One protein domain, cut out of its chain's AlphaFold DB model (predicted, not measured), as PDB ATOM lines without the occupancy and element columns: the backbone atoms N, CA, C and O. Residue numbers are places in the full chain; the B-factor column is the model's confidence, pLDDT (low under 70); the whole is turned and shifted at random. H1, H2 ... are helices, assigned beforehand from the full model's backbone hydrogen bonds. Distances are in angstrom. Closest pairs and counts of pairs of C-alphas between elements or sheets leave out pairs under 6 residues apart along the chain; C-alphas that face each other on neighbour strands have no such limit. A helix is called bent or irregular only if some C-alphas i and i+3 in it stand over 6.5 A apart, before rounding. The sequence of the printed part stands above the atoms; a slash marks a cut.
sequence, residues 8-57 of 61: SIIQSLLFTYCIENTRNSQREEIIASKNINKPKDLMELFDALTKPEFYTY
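This is residues 8 to 57 of the 61 residues of an uncharacterized protein of Pseudomonas haemolytica (UniProt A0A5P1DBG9). Two helices, H2 and H3, run opposite ways and make a wide U with residues 33 to 38 at its turn, H4 follows at the far end of H3, and H1 stands off from this U, joined to H2 by residues 16 to 24. It is a loosely knit set of short helices with few contacts between them, and residues 20 to 26, of which 25 and 26 belong to H2, stick out free. The printed part has 50 residues with four named helices, in the order H1, H2, H3, H4, and no named strand; its class is all helix. The whole is compact, with a radius of gyration of the C-alphas of 10.8 A, and its outline is rounded, with spans of 26 by 24 by 21 A.

The longest helix by residues is H3, residues 39 to 49. H2, residues 25 to 32, comes before it in the chain. H2 and H3 only just touch, with 3 pairs of C-alphas within 8 A. Their closest C-alphas are those of Ile 31 and Leu 45, 7.1 A apart. The two helices run opposite ways at a shallow tilt of 18 degrees, and their centres are 12.7 A apart. They form a helical hairpin, two helices that follow each other in the chain and run opposite ways. H4, residues 51 to 55, comes after H3 and meets it only through their link, which is the single residue Thr 50. H4 touches no helix, and it is apart from H2. H1, residues 8 to 15, touches no helix either: it is apart from H2, from H3 and from H4, with no C-alpha of any of them within 8 A of its own. In H2, H3 and H4 every pair of O of residue i and N of residue i+4 is within hydrogen-bond range. In H1 this holds for 1 of 4 pairs, while 4 of its 5 pairs of O of residue i and N of residue i+3 are within range.

H3 runs from Pro 39 to Leu 49 and measures 15.4 A from first to last C-alpha. C-alpha 39 is at (242.429, 263.465, 246.656) and C-alpha 49 at (234.804, 252.018, 239.686). H2 runs from Ser 25 to Ala 32 and is 10.3 A long. H4 runs from Lys 51 to Tyr 55 over 6.5 A, and its last C-alpha, 55, is at (241.772, 244.047, 235.724). H1 runs from Ser 8, with its C-alpha at (241.785, 262.889, 226.549), to Phe 15, and is 12.6 A long. H1 is neither bent nor irregular, but only just: C-alphas 12 and 15 are 6.3 A apart.

The two C-alphas farthest apart are those of Asn 37 and Tyr 57, at 28.8 A. The first and last printed C-alphas, those of Ser 8 and Tyr 57, are 20.3 A apart. The printed part runs from residue 8 to residue 57 of a chain of 61 residues and has no cut. The link from H3 to H4 is tight, with 1 residue; those from H1 to H2, with 9 residues, and from H2 to H3, with 6, are short, and no link is long. The mean pLDDT of the printed part is 84.1. H3 has a mean of 91, H2 of 90, H4 of 80 and H1 of 74. Four printed residues are under 70: residues 9 to 10, residue 21 and residue 57.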
ATOM      1  N   SER A   8     242.751 263.526 227.453       73.06
ATOM      2  CA  SER A   8     241.785 262.889 226.549       73.06
ATOM      3  C   SER A   8     241.561 261.404 226.879       73.06
ATOM      4  O   SER A   8     240.429 260.933 226.826       73.06
ATOM      5  N   ILE A   9     242.600 260.687 227.320       68.69
ATOM      6  CA  ILE A   9     242.502 259.312 227.831       68.69
ATOM      7  C   ILE A   9     241.749 259.297 229.163       68.69
ATOM      8  O   ILE A   9     241.001 258.370 229.422       68.69
ATOM      9  N   ILE A  10     241.914 260.313 230.013       68.12
ATOM     10  CA  ILE A  10     241.191 260.395 231.292       68.12
ATOM     11  C   ILE A  10     239.706 260.711 231.067       68.12
ATOM     12  O   ILE A  10     238.859 260.166 231.768       68.12
ATOM     13  N   GLN A  11     239.376 261.540 230.071       71.31
ATOM     14  CA  GLN A  11     237.987 261.845 229.711       71.31
ATOM     15  C   GLN A  11     237.215 260.610 229.255       71.31
ATOM     16  O   GLN A  11     236.052 260.474 229.622       71.31
ATOM     17  N   SER A  12     237.841 259.697 228.504       72.56
ATOM     18  CA  SER A  12     237.157 258.457 228.139       72.56
ATOM     19  C   SER A  12     236.809 257.632 229.379       72.56
ATOM     20  O   SER A  12     235.731 257.070 229.417       72.56
ATOM     21  N   LEU A  13     237.605 257.652 230.454       75.81
ATOM     22  CA  LEU A  13     237.297 256.921 231.697       75.81
ATOM     23  C   LEU A  13     236.064 257.439 232.449       75.81
ATOM     24  O   LEU A  13     235.554 256.733 233.318       75.81
ATOM     25  N   LEU A  14     235.548 258.621 232.096       79.69
ATOM     26  CA  LEU A  14     234.333 259.189 232.687       79.69
ATOM     27  C   LEU A  14     233.044 258.435 232.301       79.69
ATOM     28  O   LEU A  14     231.976 258.788 232.799       79.69
ATOM     29  N   PHE A  15     233.109 257.414 231.431       81.38
ATOM     30  CA  PHE A  15     231.957 256.534 231.173       81.38
ATOM     31  C   PHE A  15     231.650 255.637 232.384       81.38
ATOM     32  O   PHE A  15     230.488 255.479 232.761       81.38
ATOM     33  N   THR A  16     232.682 255.095 233.047       82.31
ATOM     34  CA  THR A  16     232.556 254.669 234.451       82.31
ATOM     35  C   THR A  16     232.166 255.932 235.212       82.31
ATOM     36  O   THR A  16     232.624 256.953 234.793       82.31
ATOM     37  N   TYR A  17     231.339 256.021 236.239       86.00
ATOM     38  CA  TYR A  17     230.827 257.327 236.752       86.00
ATOM     39  C   TYR A  17     229.672 257.975 235.970       86.00
ATOM     40  O   TYR A  17     228.930 258.744 236.577       86.00
ATOM     41  N   CYS A  18     229.444 257.676 234.686       82.56
ATOM     42  CA  CYS A  18     228.290 258.234 233.977       82.56
ATOM     43  C   CYS A  18     226.987 257.515 234.374       82.56
ATOM     44  O   CYS A  18     226.712 256.397 233.935       82.56
ATOM     45  N   ILE A  19     226.164 258.185 235.183       76.19
ATOM     46  CA  ILE A  19     224.885 257.658 235.694       76.19
ATOM     47  C   ILE A  19     223.792 257.558 234.618       76.19
ATOM     48  O   ILE A  19     222.856 256.774 234.741       76.19
ATOM     49  N   GLU A  20     223.921 258.319 233.529       76.06
ATOM     50  CA  GLU A  20     222.986 258.251 232.401       76.06
ATOM     51  C   GLU A  20     223.191 256.980 231.565       76.06
ATOM     52  O   GLU A  20     222.229 256.434 231.029       76.06
ATOM     53  N   ASN A  21     224.429 256.477 231.500       69.31
ATOM     54  CA  ASN A  21     224.789 255.288 230.726       69.31
ATOM     55  C   ASN A  21     224.557 253.972 231.483       69.31
ATOM     56  O   ASN A  21     224.405 252.920 230.865       69.31
ATOM     57  N   THR A  22     224.555 253.977 232.818       70.06
ATOM     58  CA  THR A  22     224.351 252.760 233.618       70.06
ATOM     59  C   THR A  22     223.569 253.084 234.882       70.06
ATOM     60  O   THR A  22     224.116 253.665 235.814       70.06
ATOM     61  N   ARG A  23     222.303 252.649 234.931       76.19
ATOM     62  CA  ARG A  23     221.447 252.780 236.118       76.19
ATOM     63  C   ARG A  23     221.766 251.677 237.119       76.19
ATOM     64  O   ARG A  23     221.277 250.555 236.992       76.19
ATOM     65  N   ASN A  24     222.616 251.990 238.089       87.31
ATOM     66  CA  ASN A  24     222.988 251.091 239.175       87.31
ATOM     67  C   ASN A  24     222.996 251.892 240.477       87.31
ATOM     68  O   ASN A  24     223.913 252.674 240.729       87.31
ATOM     69  N   SER A  25     221.987 251.657 241.314       87.88
ATOM     70  CA  SER A  25     221.770 252.407 242.552       87.88
ATOM     71  C   SER A  25     222.946 252.327 243.525       87.88
ATOM     72  O   SER A  25     223.304 253.338 244.116       87.88
ATOM     73  N   GLN A  26     223.600 251.166 243.648       88.44
ATOM     74  CA  GLN A  26     224.775 251.014 244.513       88.44
ATOM     75  C   GLN A  26     225.947 251.861 244.014       88.44
ATOM     76  O   GLN A  26     226.641 252.508 244.794       88.44
ATOM     77  N   ARG A  27     226.163 251.886 242.696       88.44
ATOM     78  CA  ARG A  27     227.213 252.699 242.076       88.44
ATOM     79  C   ARG A  27     226.941 254.190 242.256       88.44
ATOM     80  O   ARG A  27     227.850 254.939 242.603       88.44
ATOM     81  N   GLU A  28     225.707 254.605 242.006       90.12
ATOM     82  CA  GLU A  28     225.257 255.991 242.151       90.12
ATOM     83  C   GLU A  28     225.419 256.476 243.597       90.12
ATOM     84  O   GLU A  28     225.954 257.559 243.825       90.12
ATOM     85  N   GLU A  29     225.059 255.643 244.576       91.69
ATOM     86  CA  GLU A  29     225.241 255.930 246.000       91.69
ATOM     87  C   GLU A  29     226.725 256.079 246.374       91.69
ATOM     88  O   GLU A  29     227.102 257.033 247.060       91.69
ATOM     89  N   ILE A  30     227.599 255.206 245.855       91.88
ATOM     90  CA  ILE A  30     229.052 255.324 246.045       91.88
ATOM     91  C   ILE A  30     229.561 256.658 245.489       91.88
ATOM     92  O   ILE A  30     230.292 257.357 246.192       91.88
ATOM     93  N   ILE A  31     229.164 257.038 244.269       90.56
ATOM     94  CA  ILE A  31     229.573 258.305 243.637       90.56
ATOM     95  C   ILE A  31     229.094 259.502 244.465       90.56
ATOM     96  O   ILE A  31     229.883 260.402 244.749       90.56
ATOM     97  N   ALA A  32     227.832 259.495 244.902       91.88
ATOM     98  CA  ALA A  32     227.241 260.571 245.694       91.88
ATOM     99  C   ALA A  32     227.880 260.719 247.089       91.88
ATOM    100  O   ALA A  32     227.902 261.816 247.646       91.88
ATOM    101  N   SER A  33     228.428 259.637 247.651       93.81
ATOM    102  CA  SER A  33     229.039 259.627 248.988       93.81
ATOM    103  C   SER A  33     230.449 260.241 249.071       93.81
ATOM    104  O   SER A  33     230.995 260.372 250.170       93.81
ATOM    105  N   LYS A  34     231.073 260.600 247.940       93.56
ATOM    106  CA  LYS A  34     232.498 260.969 247.854       93.56
ATOM    107  C   LYS A  34     232.696 262.410 247.394       93.56
ATOM    108  O   LYS A  34     232.006 262.898 246.504       93.56
ATOM    109  N   ASN A  35     233.687 263.101 247.961       92.56
ATOM    110  CA  ASN A  35     234.047 264.449 247.525       92.56
ATOM    111  C   ASN A  35     235.224 264.409 246.546       92.56
ATOM    112  O   ASN A  35     236.372 264.270 246.956       92.56
ATOM    113  N   ILE A  36     234.958 264.635 245.260       88.81
ATOM    114  CA  ILE A  36     235.984 264.614 244.204       88.81
ATOM    115  C   ILE A  36     237.102 265.658 244.378       88.81
ATOM    116  O   ILE A  36     238.183 265.496 243.822       88.81
ATOM    117  N   ASN A  37     236.878 266.710 245.175       91.56
ATOM    118  CA  ASN A  37     237.903 267.709 245.488       91.56
ATOM    119  C   ASN A  37     238.870 267.239 246.589       91.56
ATOM    120  O   ASN A  37     239.866 267.908 246.860       91.56
ATOM    121  N   LYS A  38     238.590 266.103 247.244       95.56
ATOM    122  CA  LYS A  38     239.499 265.457 248.193       95.56
ATOM    123  C   LYS A  38     240.278 264.354 247.467       95.56
ATOM    124  O   LYS A  38     239.671 263.371 247.045       95.56
ATOM    125  N   PRO A  39     241.619 264.446 247.382       93.62
ATOM    126  CA  PRO A  39     242.429 263.465 246.656       93.62
ATOM    127  C   PRO A  39     242.220 262.017 247.110       93.62
ATOM    128  O   PRO A  39     242.238 261.103 246.293       93.62
ATOM    129  N   LYS A  40     241.991 261.808 248.413       95.12
ATOM    130  CA  LYS A  40     241.738 260.482 248.981       95.12
ATOM    131  C   LYS A  40     240.418 259.885 248.484       95.12
ATOM    132  O   LYS A  40     240.417 258.771 247.976       95.12
ATOM    133  N   ASP A  41     239.326 260.638 248.581       94.31
ATOM    134  CA  ASP A  41     237.996 260.197 248.146       94.31
ATOM    135  C   ASP A  41     237.968 259.939 246.630       94.31
ATOM    136  O   ASP A  41     237.348 258.981 246.168       94.31
ATOM    137  N   LEU A  42     238.683 260.762 245.856       90.81
ATOM    138  CA  LEU A  42     238.855 260.566 244.419       90.81
ATOM    139  C   LEU A  42     239.621 259.270 244.102       90.81
ATOM    140  O   LEU A  42     239.230 258.525 243.208       90.81
ATOM    141  N   MET A  43     240.692 258.976 244.842       90.69
ATOM    142  CA  MET A  43     241.443 257.726 244.685       90.69
ATOM    143  C   MET A  43     240.576 256.500 245.001       90.69
ATOM    144  O   MET A  43     240.583 255.537 244.240       90.69
ATOM    145  N   GLU A  44     239.768 256.564 246.064       93.31
ATOM    146  CA  GLU A  44     238.818 255.502 246.414       93.31
ATOM    147  C   GLU A  44     237.773 255.276 245.306       93.31
ATOM    148  O   GLU A  44     237.446 254.132 244.992       93.31
ATOM    149  N   LEU A  45     237.291 256.345 244.659       91.25
ATOM    150  CA  LEU A  45     236.404 256.243 243.495       91.25
ATOM    151  C   LEU A  45     237.077 255.564 242.296       91.25
ATOM    152  O   LEU A  45     236.431 254.780 241.598       91.25
ATOM    153  N   PHE A  46     238.353 255.850 242.032       88.75
ATOM    154  CA  PHE A  46     239.110 255.176 240.971       88.75
ATOM    155  C   PHE A  46     239.303 253.688 241.259       88.75
ATOM    156  O   PHE A  46     239.055 252.860 240.378       88.75
ATOM    157  N   ASP A  47     239.693 253.337 242.485       89.62
ATOM    158  CA  ASP A  47     239.882 251.946 242.903       89.62
ATOM    159  C   ASP A  47     238.575 251.138 242.852       89.62
ATOM    160  O   ASP A  47     238.605 249.958 242.509       89.62
ATOM    161  N   ALA A  48     237.436 251.759 243.163       90.19
ATOM    162  CA  ALA A  48     236.143 251.083 243.167       90.19
ATOM    163  C   ALA A  48     235.528 250.925 241.768       90.19
ATOM    164  O   ALA A  48     234.929 249.891 241.487       90.19
ATOM    165  N   LEU A  49     235.627 251.944 240.903       87.75
ATOM    166  CA  LEU A  49     234.804 252.018 239.686       87.75
ATOM    167  C   LEU A  49     235.570 251.901 238.376       87.75
ATOM    168  O   LEU A  49     234.981 251.499 237.377       87.75
ATOM    169  N   THR A  50     236.845 252.277 238.361       85.56
ATOM    170  CA  THR A  50     237.656 252.279 237.139       85.56
ATOM    171  C   THR A  50     238.613 251.103 237.138       85.56
ATOM    172  O   THR A  50     238.763 250.418 236.135       85.56
ATOM    173  N   LYS A  51     239.245 250.830 238.278       85.06
ATOM    174  CA  LYS A  51     240.241 249.774 238.416       85.06
ATOM    175  C   LYS A  51     239.715 248.377 238.057       85.06
ATOM    176  O   LYS A  51     240.406 247.718 237.282       85.06
ATOM    177  N   PRO A  52     238.536 247.917 238.529       85.88
ATOM    178  CA  PRO A  52     238.058 246.571 238.214       85.88
ATOM    179  C   PRO A  52     237.925 246.334 236.710       85.88
ATOM    180  O   PRO A  52     238.404 245.313 236.239       85.88
ATOM    181  N   GLU A  53     237.415 247.316 235.960       78.38
ATOM    182  CA  GLU A  53     237.253 247.263 234.497       78.38
ATOM    183  C   GLU A  53     238.575 246.998 233.753       78.38
ATOM    184  O   GLU A  53     238.604 246.346 232.713       78.38
ATOM    185  N   PHE A  54     239.701 247.476 234.293       75.12
ATOM    186  CA  PHE A  54     241.025 247.233 233.712       75.12
ATOM    187  C   PHE A  54     241.628 245.884 234.095       75.12
ATOM    188  O   PHE A  54     242.442 245.354 233.343       75.12
ATOM    189  N   TYR A  55     241.283 245.352 235.269       74.38
ATOM    190  CA  TYR A  55     241.772 244.047 235.724       74.38
ATOM    191  C   TYR A  55     240.937 242.886 235.180       74.38
ATOM    192  O   TYR A  55     241.461 241.783 235.055       74.38
ATOM    193  N   THR A  56     239.664 243.121 234.856       71.56
ATOM    194  CA  THR A  56     238.785 242.141 234.203       71.56
ATOM    195  C   THR A  56     238.982 242.085 232.691       71.56
ATOM    196  O   THR A  56     238.553 241.114 232.070       71.56
ATOM    197  N   TYR A  57     239.653 243.079 232.097       68.00
ATOM    198  CA  TYR A  57     240.010 243.056 230.682       68.00
ATOM    199  C   TYR A  57     240.951 241.880 230.385       68.00
ATOM    200  O   TYR A  57     242.134 241.891 230.735       68.00
TER     201      TYR A  57